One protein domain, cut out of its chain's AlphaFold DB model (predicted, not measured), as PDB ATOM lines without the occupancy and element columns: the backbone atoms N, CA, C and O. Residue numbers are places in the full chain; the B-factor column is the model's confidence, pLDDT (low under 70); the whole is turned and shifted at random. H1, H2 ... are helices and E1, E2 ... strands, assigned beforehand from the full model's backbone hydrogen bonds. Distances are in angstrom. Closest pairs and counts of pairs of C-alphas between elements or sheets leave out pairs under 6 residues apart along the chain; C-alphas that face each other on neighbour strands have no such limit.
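Overview. This is residues 157 to 215 of the 472 residues of the protein "IGF like family receptor 1" of Equus caballus (UniProt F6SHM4). There is little regular structure: an elongated body of loops has hairpin E1 and E2 at one end, helices H1 and H2 mid-length and strands E3 and E4 beyond. The 59 printed residues run E1, E2, H1, E3, H2, E4, mixed class, both sheets antiparallel. It is compact, radius of gyration of the C-alphas 11.9 A, spanning 37 by 19 by 13 A.

Arrangement. E1, residues 157 to 159, and E2, residues 164 to 167, form a hairpin; N 157 is 2.8 A from O 166. H1, residues 168 to 172, is close to but not clearly touching H2, residues 184 to 187; closest C-alphas 168 and 186 are 5.6 A apart. H1's O i to N i+4 pair is within hydrogen-bond range. E3, residues 180 to 182, neighbours E4, residues 199 to 201; N 181 is 2.9 A from O 200.

Along the chain. Find C-alpha 157 at (154.592, 121.942, 73.382), where E1 begins; E4 ends at C-alpha 201, (139.419, 127.638, 83.527).

Size, cuts and confidence. The printed part has no cut or pLDDT under 70; link H2 to E4 is long.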
ATOM      1  N   TYR A 157     153.478 121.833  72.445       91.81
ATOM      2  CA  TYR A 157     154.592 121.942  73.382       91.81
ATOM      3  C   TYR A 157     155.894 121.533  72.706       91.81
ATOM      4  O   TYR A 157     155.925 120.629  71.868       91.81
ATOM      5  N   TRP A 158     156.990 122.162  73.115       92.56
ATOM      6  CA  TRP A 158     158.316 121.759  72.674       92.56
ATOM      7  C   TRP A 158     158.752 120.474  73.383       92.56
ATOM      8  O   TRP A 158     158.813 120.407  74.612       92.56
ATOM      9  N   ASN A 159     159.062 119.436  72.606       89.38
ATOM     10  CA  ASN A 159     159.645 118.202  73.110       89.38
ATOM     11  C   ASN A 159     161.180 118.262  72.981       89.38
ATOM     12  O   ASN A 159     161.691 118.090  71.871       89.38
ATOM     13  N   PRO A 160     161.932 118.454  74.083       85.06
ATOM     14  CA  PRO A 160     163.388 118.574  74.025       85.06
ATOM     15  C   PRO A 160     164.093 117.268  73.633       85.06
ATOM     16  O   PRO A 160     165.195 117.327  73.095       85.06
ATOM     17  N   ASP A 161     163.468 116.106  73.856       84.31
ATOM     18  CA  ASP A 161     164.091 114.807  73.567       84.31
ATOM     19  C   ASP A 161     164.225 114.582  72.056       84.31
ATOM     20  O   ASP A 161     165.236 114.075  71.576       84.31
ATOM     21  N   ASN A 162     163.206 115.008  71.309       83.38
ATOM     22  CA  ASN A 162     163.092 114.792  69.867       83.38
ATOM     23  C   ASN A 162     163.208 116.096  69.058       83.38
ATOM     24  O   ASN A 162     163.128 116.058  67.833       83.38
ATOM     25  N   GLN A 163     163.381 117.237  69.734       84.69
ATOM     26  CA  GLN A 163     163.492 118.580  69.149       84.69
ATOM     27  C   GLN A 163     162.342 118.914  68.175       84.69
ATOM     28  O   GLN A 163     162.564 119.441  67.086       84.69
ATOM     29  N   CYS A 164     161.105 118.582  68.560       89.44
ATOM     30  CA  CYS A 164     159.888 118.772  67.760       89.44
ATOM     31  C   CYS A 164     158.753 119.380  68.592       89.44
ATOM     32  O   CYS A 164     158.718 119.221  69.814       89.44
ATOM     33  N   CYS A 165     157.796 120.025  67.924       91.50
ATOM     34  CA  CYS A 165     156.533 120.434  68.533       91.50
ATOM     35  C   CYS A 165     155.550 119.258  68.552       91.50
ATOM     36  O   CYS A 165     155.354 118.594  67.534       91.50
ATOM     37  N   GLY A 166     154.965 118.977  69.716       89.88
ATOM     38  CA  GLY A 166     153.934 117.955  69.905       89.88
ATOM     39  C   GLY A 166     152.588 118.576  70.273       89.88
ATOM     40  O   GLY A 166     152.548 119.609  70.932       89.88
ATOM     41  N   SER A 167     151.486 117.934  69.881       92.81
ATOM     42  CA  SER A 167     150.132 118.406  70.199       92.81
ATOM     43  C   SER A 167     149.785 118.182  71.674       92.81
ATOM     44  O   SER A 167     149.992 117.092  72.224       92.81
ATOM     45  N   CYS A 168     149.199 119.200  72.308       93.06
ATOM     46  CA  CYS A 168     148.683 119.090  73.668       93.06
ATOM     47  C   CYS A 168     147.531 118.082  73.768       93.06
ATOM     48  O   CYS A 168     147.534 117.254  74.683       93.06
ATOM     49  N   LEU A 169     146.613 118.078  72.795       91.69
ATOM     50  CA  LEU A 169     145.520 117.106  72.713       91.69
ATOM     51  C   LEU A 169     146.039 115.669  72.629       91.69
ATOM     52  O   LEU A 169     145.545 114.792  73.334       91.69
ATOM     53  N   GLN A 170     147.070 115.428  71.818       90.44
ATOM     54  CA  GLN A 170     147.648 114.091  71.675       90.44
ATOM     55  C   GLN A 170     148.292 113.593  72.978       90.44
ATOM     56  O   GLN A 170     148.203 112.407  73.293       90.44
ATOM     57  N   ARG A 171     148.931 114.483  73.748       89.81
ATOM     58  CA  ARG A 171     149.638 114.110  74.982       89.81
ATOM     59  C   ARG A 171     148.728 114.005  76.205       89.81
ATOM     60  O   ARG A 171     148.930 113.117  77.030       89.81
ATOM     61  N   PHE A 172     147.781 114.925  76.362       89.62
ATOM     62  CA  PHE A 172     146.964 115.041  77.575       89.62
ATOM     63  C   PHE A 172     145.508 114.605  77.377       89.62
ATOM     64  O   PHE A 172     144.801 114.411  78.368       89.62
ATOM     65  N   GLY A 173     145.071 114.395  76.133       88.94
ATOM     66  CA  GLY A 173     143.669 114.156  75.803       88.94
ATOM     67  C   GLY A 173     142.819 115.429  75.911       88.94
ATOM     68  O   GLY A 173     143.320 116.477  76.320       88.94
ATOM     69  N   PRO A 174     141.536 115.368  75.527       89.69
ATOM     70  CA  PRO A 174     140.646 116.525  75.585       89.69
ATOM     71  C   PRO A 174     140.437 117.004  77.035       89.69
ATOM     72  O   PRO A 174     140.535 116.190  77.963       89.69
ATOM     73  N   PRO A 175     140.121 118.296  77.258       91.25
ATOM     74  CA  PRO A 175     139.836 118.814  78.587       91.25
ATOM     75  C   PRO A 175     138.770 117.997  79.335       91.25
ATOM     76  O   PRO A 175     137.715 117.680  78.776       91.25
ATOM     77  N   PRO A 176     139.015 117.659  80.615       85.38
ATOM     78  CA  PRO A 176     138.192 116.703  81.355       85.38
ATOM     79  C   PRO A 176     136.839 117.260  81.814       85.38
ATOM     80  O   PRO A 176     136.021 116.505  82.337       85.38
ATOM     81  N   SER A 177     136.608 118.567  81.682       82.62
ATOM     82  CA  SER A 177     135.370 119.227  82.094       82.62
ATOM     83  C   SER A 177     135.041 120.401  81.170       82.62
ATOM     84  O   SER A 177     135.968 121.015  80.638       82.62
ATOM     85  N   PRO A 178     133.753 120.762  81.043       80.19
ATOM     86  CA  PRO A 178     133.281 121.734  80.056       80.19
ATOM     87  C   PRO A 178     133.670 123.194  80.339       80.19
ATOM     88  O   PRO A 178     133.418 124.078  79.525       80.19
ATOM     89  N   ASP A 179     134.289 123.455  81.488       84.62
ATOM     90  CA  ASP A 179     134.740 124.787  81.902       84.62
ATOM     91  C   ASP A 179     136.264 124.951  81.785       84.62
ATOM     92  O   ASP A 179     136.823 125.905  82.325       84.62
ATOM     93  N   LEU A 180     136.955 124.006  81.133       91.44
ATOM     94  CA  LEU A 180     138.410 124.011  80.993       91.44
ATOM     95  C   LEU A 180     138.851 124.099  79.529       91.44
ATOM     96  O   LEU A 180     138.285 123.439  78.662       91.44
ATOM     97  N   GLU A 181     139.933 124.831  79.288       94.25
ATOM     98  CA  GLU A 181     140.723 124.822  78.050       94.25
ATOM     99  C   GLU A 181     142.174 124.439  78.334       94.25
ATOM    100  O   GLU A 181     142.611 124.399  79.492       94.25
ATOM    101  N   PHE A 182     142.948 124.177  77.282       94.81
ATOM    102  CA  PHE A 182     144.389 124.037  77.432       94.81
ATOM    103  C   PHE A 182     145.029 125.332  77.938       94.81
ATOM    104  O   PHE A 182     144.795 126.435  77.438       94.81
ATOM    105  N   SER A 183     145.903 125.181  78.930       92.25
ATOM    106  CA  SER A 183     146.913 126.187  79.237       92.25
ATOM    107  C   SER A 183     147.862 126.326  78.049       92.25
ATOM    108  O   SER A 183     148.080 125.365  77.313       92.25
ATOM    109  N   GLU A 184     148.470 127.500  77.881       91.62
ATOM    110  CA  GLU A 184     149.449 127.716  76.812       91.62
ATOM    111  C   GLU A 184     150.553 126.657  76.876       91.62
ATOM    112  O   GLU A 184     151.105 126.384  77.946       91.62
ATOM    113  N   ASN A 185     150.861 126.044  75.736       93.38
ATOM    114  CA  ASN A 185     151.818 124.945  75.614       93.38
ATOM    115  C   ASN A 185     151.535 123.775  76.575       93.38
ATOM    116  O   ASN A 185     152.461 123.132  77.073       93.38
ATOM    117  N   CYS A 186     150.260 123.542  76.915       92.62
ATOM    118  CA  CYS A 186     149.817 122.573  77.924       92.62
ATOM    119  C   CYS A 186     150.569 122.704  79.263       92.62
ATOM    120  O   CYS A 186     150.794 121.724  79.981       92.62
ATOM    121  N   GLY A 187     150.953 123.937  79.609       91.31
ATOM    122  CA  GLY A 187     151.641 124.266  80.851       91.31
ATOM    123  C   GLY A 187     153.105 123.829  80.909       91.31
ATOM    124  O   GLY A 187     153.661 123.762  82.006       91.31
ATOM    125  N   LEU A 188     153.727 123.529  79.766       91.19
ATOM    126  CA  LEU A 188     155.126 123.115  79.663       91.19
ATOM    127  C   LEU A 188     156.031 124.259  79.193       91.19
ATOM    128  O   LEU A 188     155.637 125.078  78.363       91.19
ATOM    129  N   ASN A 189     157.266 124.292  79.694       88.69
ATOM    130  CA  ASN A 189     158.323 125.159  79.164       88.69
ATOM    131  C   ASN A 189     159.141 124.464  78.052       88.69
ATOM    132  O   ASN A 189     158.996 123.268  77.797       88.69
ATOM    133  N   ASP A 190     160.079 125.201  77.449       88.94
ATOM    134  CA  ASP A 190     161.011 124.697  76.422       88.94
ATOM    135  C   ASP A 190     162.014 123.639  76.936       88.94
ATOM    136  O   ASP A 190     162.763 123.051  76.159       88.94
ATOM    137  N   PHE A 191     162.045 123.371  78.242       86.69
ATOM    138  CA  PHE A 191     162.832 122.288  78.840       86.69
ATOM    139  C   PHE A 191     161.987 121.033  79.107       86.69
ATOM    140  O   PHE A 191     162.521 120.005  79.517       86.69
ATOM    141  N   GLY A 192     160.679 121.087  78.833       83.75
ATOM    142  CA  GLY A 192     159.735 120.007  79.100       83.75
ATOM    143  C   GLY A 192     159.268 119.918  80.557       83.75
ATOM    144  O   GLY A 192     158.640 118.918  80.913       83.75
ATOM    145  N   ASP A 193     159.542 120.933  81.383       86.19
ATOM    146  CA  ASP A 193     159.053 121.022  82.760       86.19
ATOM    147  C   ASP A 193     157.647 121.627  82.808       86.19
ATOM    148  O   ASP A 193     157.333 122.568  82.076       86.19
ATOM    149  N   HIS A 194     156.817 121.137  83.730       86.81
ATOM    150  CA  HIS A 194     155.508 121.718  84.017       86.81
ATOM    151  C   HIS A 194     155.650 123.003  84.838       86.81
ATOM    152  O   HIS A 194     156.055 122.969  86.000       86.81
ATOM    153  N   VAL A 195     155.276 124.132  84.243       88.25
ATOM    154  CA  VAL A 195     155.225 125.448  84.898       88.25
ATOM    155  C   VAL A 195     153.826 125.726  85.446       88.25
ATOM    156  O   VAL A 195     153.682 126.328  86.510       88.25
ATOM    157  N   THR A 196     152.793 125.249  84.752       88.19
ATOM    158  CA  THR A 196     151.389 125.333  85.172       88.19
ATOM    159  C   THR A 196     150.665 124.016  84.878       88.19
ATOM    160  O   THR A 196     151.164 123.193  84.106       88.19
ATOM    161  N   PRO A 197     149.476 123.785  85.463       90.69
ATOM    162  CA  PRO A 197     148.629 122.671  85.056       90.69
ATOM    163  C   PRO A 197     148.311 122.725  83.549       90.69
ATOM    164  O   PRO A 197     148.210 123.824  82.991       90.69
ATOM    165  N   PRO A 198     148.121 121.568  82.886       91.88
ATOM    166  CA  PRO A 198     147.863 121.509  81.447       91.88
ATOM    167  C   PRO A 198     146.518 122.108  81.040       91.88
ATOM    168  O   PRO A 198     146.368 122.526  79.897       91.88
ATOM    169  N   PHE A 199     145.575 122.196  81.977       94.12
ATOM    170  CA  PHE A 199     144.256 122.778  81.770       94.12
ATOM    171  C   PHE A 199     144.043 123.975  82.698       94.12
ATOM    172  O   PHE A 199     144.491 123.953  83.849       94.12
ATOM    173  N   LYS A 200     143.323 124.984  82.211       92.62
ATOM    174  CA  LYS A 200     142.916 126.187  82.951       92.62
ATOM    175  C   LYS A 200     141.435 126.480  82.720       92.62
ATOM    176  O   LYS A 200     140.866 126.032  81.732       92.62
ATOM    177  N   GLU A 201     140.821 127.218  83.640       93.12
ATOM    178  CA  GLU A 201     139.419 127.638  83.527       93.12
ATOM    179  C   GLU A 201     139.203 128.563  82.324       93.12
ATOM    180  O   GLU A 201     140.063 129.393  82.009       93.12
ATOM    181  N   CYS A 202     138.045 128.420  81.671       91.38
ATOM    182  CA  CYS A 202     137.646 129.283  80.568       91.38
ATOM    183  C   CYS A 202     137.661 130.764  80.985       91.38
ATOM    184  O   CYS A 202     137.257 131.109  82.103       91.38
ATOM    185  N   PRO A 203     138.051 131.677  80.079       89.81
ATOM    186  CA  PRO A 203     137.908 133.105  80.314       89.81
ATOM    187  C   PRO A 203     136.445 133.499  80.591       89.81
ATOM    188  O   PRO A 203     135.524 132.869  80.065       89.81
ATOM    189  N   PRO A 204     136.195 134.581  81.354       87.06
ATOM    190  CA  PRO A 204     134.837 135.042  81.629       87.06
ATOM    191  C   PRO A 204     134.018 135.251  80.346       87.06
ATOM    192  O   PRO A 204     134.441 135.972  79.443       87.06
ATOM    193  N   GLY A 205     132.829 134.643  80.284       82.56
ATOM    194  CA  GLY A 205     131.936 134.714  79.119       82.56
ATOM    195  C   GLY A 205     132.239 133.700  78.009       82.56
ATOM    196  O   GLY A 205     131.597 133.748  76.958       82.56
ATOM    197  N   GLN A 206     133.187 132.788  78.234       89.75
ATOM    198  CA  GLN A 206     133.463 131.654  77.359       89.75
ATOM    199  C   GLN A 206     133.121 130.333  78.046       89.75
ATOM    200  O   GLN A 206     133.162 130.223  79.271       89.75
ATOM    201  N   CYS A 207     132.778 129.344  77.231       86.94
ATOM    202  CA  CYS A 207     132.374 128.011  77.644       86.94
ATOM    203  C   CYS A 207     133.053 126.985  76.728       86.94
ATOM    204  O   CYS A 207     133.377 127.293  75.575       86.94
ATOM    205  N   ASN A 208     133.228 125.759  77.211       90.12
ATOM    206  CA  ASN A 208     133.761 124.658  76.416       90.12
ATOM    207  C   ASN A 208     132.916 123.373  76.559       90.12
ATOM    208  O   ASN A 208     133.425 122.342  76.997       90.12
ATOM    209  N   PRO A 209     131.615 123.403  76.206       84.12
ATOM    210  CA  PRO A 209     130.722 122.258  76.405       84.12
ATOM    211  C   PRO A 209     131.164 121.001  75.641       84.12
ATOM    212  O   PRO A 209     130.877 119.892  76.084       84.12
ATOM    213  N   ASP A 210     131.889 121.177  74.535       86.69
ATOM    214  CA  ASP A 210     132.313 120.099  73.641       86.69
ATOM    215  C   ASP A 210     133.702 119.530  73.986       86.69
ATOM    216  O   ASP A 210     134.239 118.724  73.227       86.69
ATOM    217  N   SER A 211     134.311 119.945  75.110       86.44
ATOM    218  CA  SER A 211     135.687 119.568  75.480       86.44
ATOM    219  C   SER A 211     136.690 119.810  74.335       86.44
ATOM    220  O   SER A 211     137.582 118.997  74.079       86.44
ATOM    221  N   ALA A 212     136.540 120.933  73.632       89.81
ATOM    222  CA  ALA A 212     137.467 121.396  72.605       89.81
ATOM    223  C   ALA A 212     138.800 121.856  73.221       89.81
ATOM    224  O   ALA A 212     138.927 122.013  74.432       89.81
ATOM    225  N   GLU A 213     139.819 122.092  72.396       92.19
ATOM    226  CA  GLU A 213     141.142 122.506  72.888       92.19
ATOM    227  C   GLU A 213     141.147 123.922  73.506       92.19
ATOM    228  O   GLU A 213     141.919 124.189  74.429       92.19
ATOM    229  N   LEU A 214     140.261 124.807  73.028       92.62
ATOM    230  CA  LEU A 214     140.082 126.189  73.493       92.62
ATOM    231  C   LEU A 214     138.607 126.489  73.760       92.62
ATOM    232  O   LEU A 214     137.731 125.966  73.065       92.62
ATOM    233  N   CYS A 215     138.339 127.365  74.730       92.44
ATOM    234  CA  CYS A 215     136.981 127.819  74.989       92.44
ATOM    235  C   CYS A 215     136.481 128.722  73.853       92.44
ATOM    236  O   CYS A 215     137.245 129.348  73.113       92.44
TER     237      CYS A 215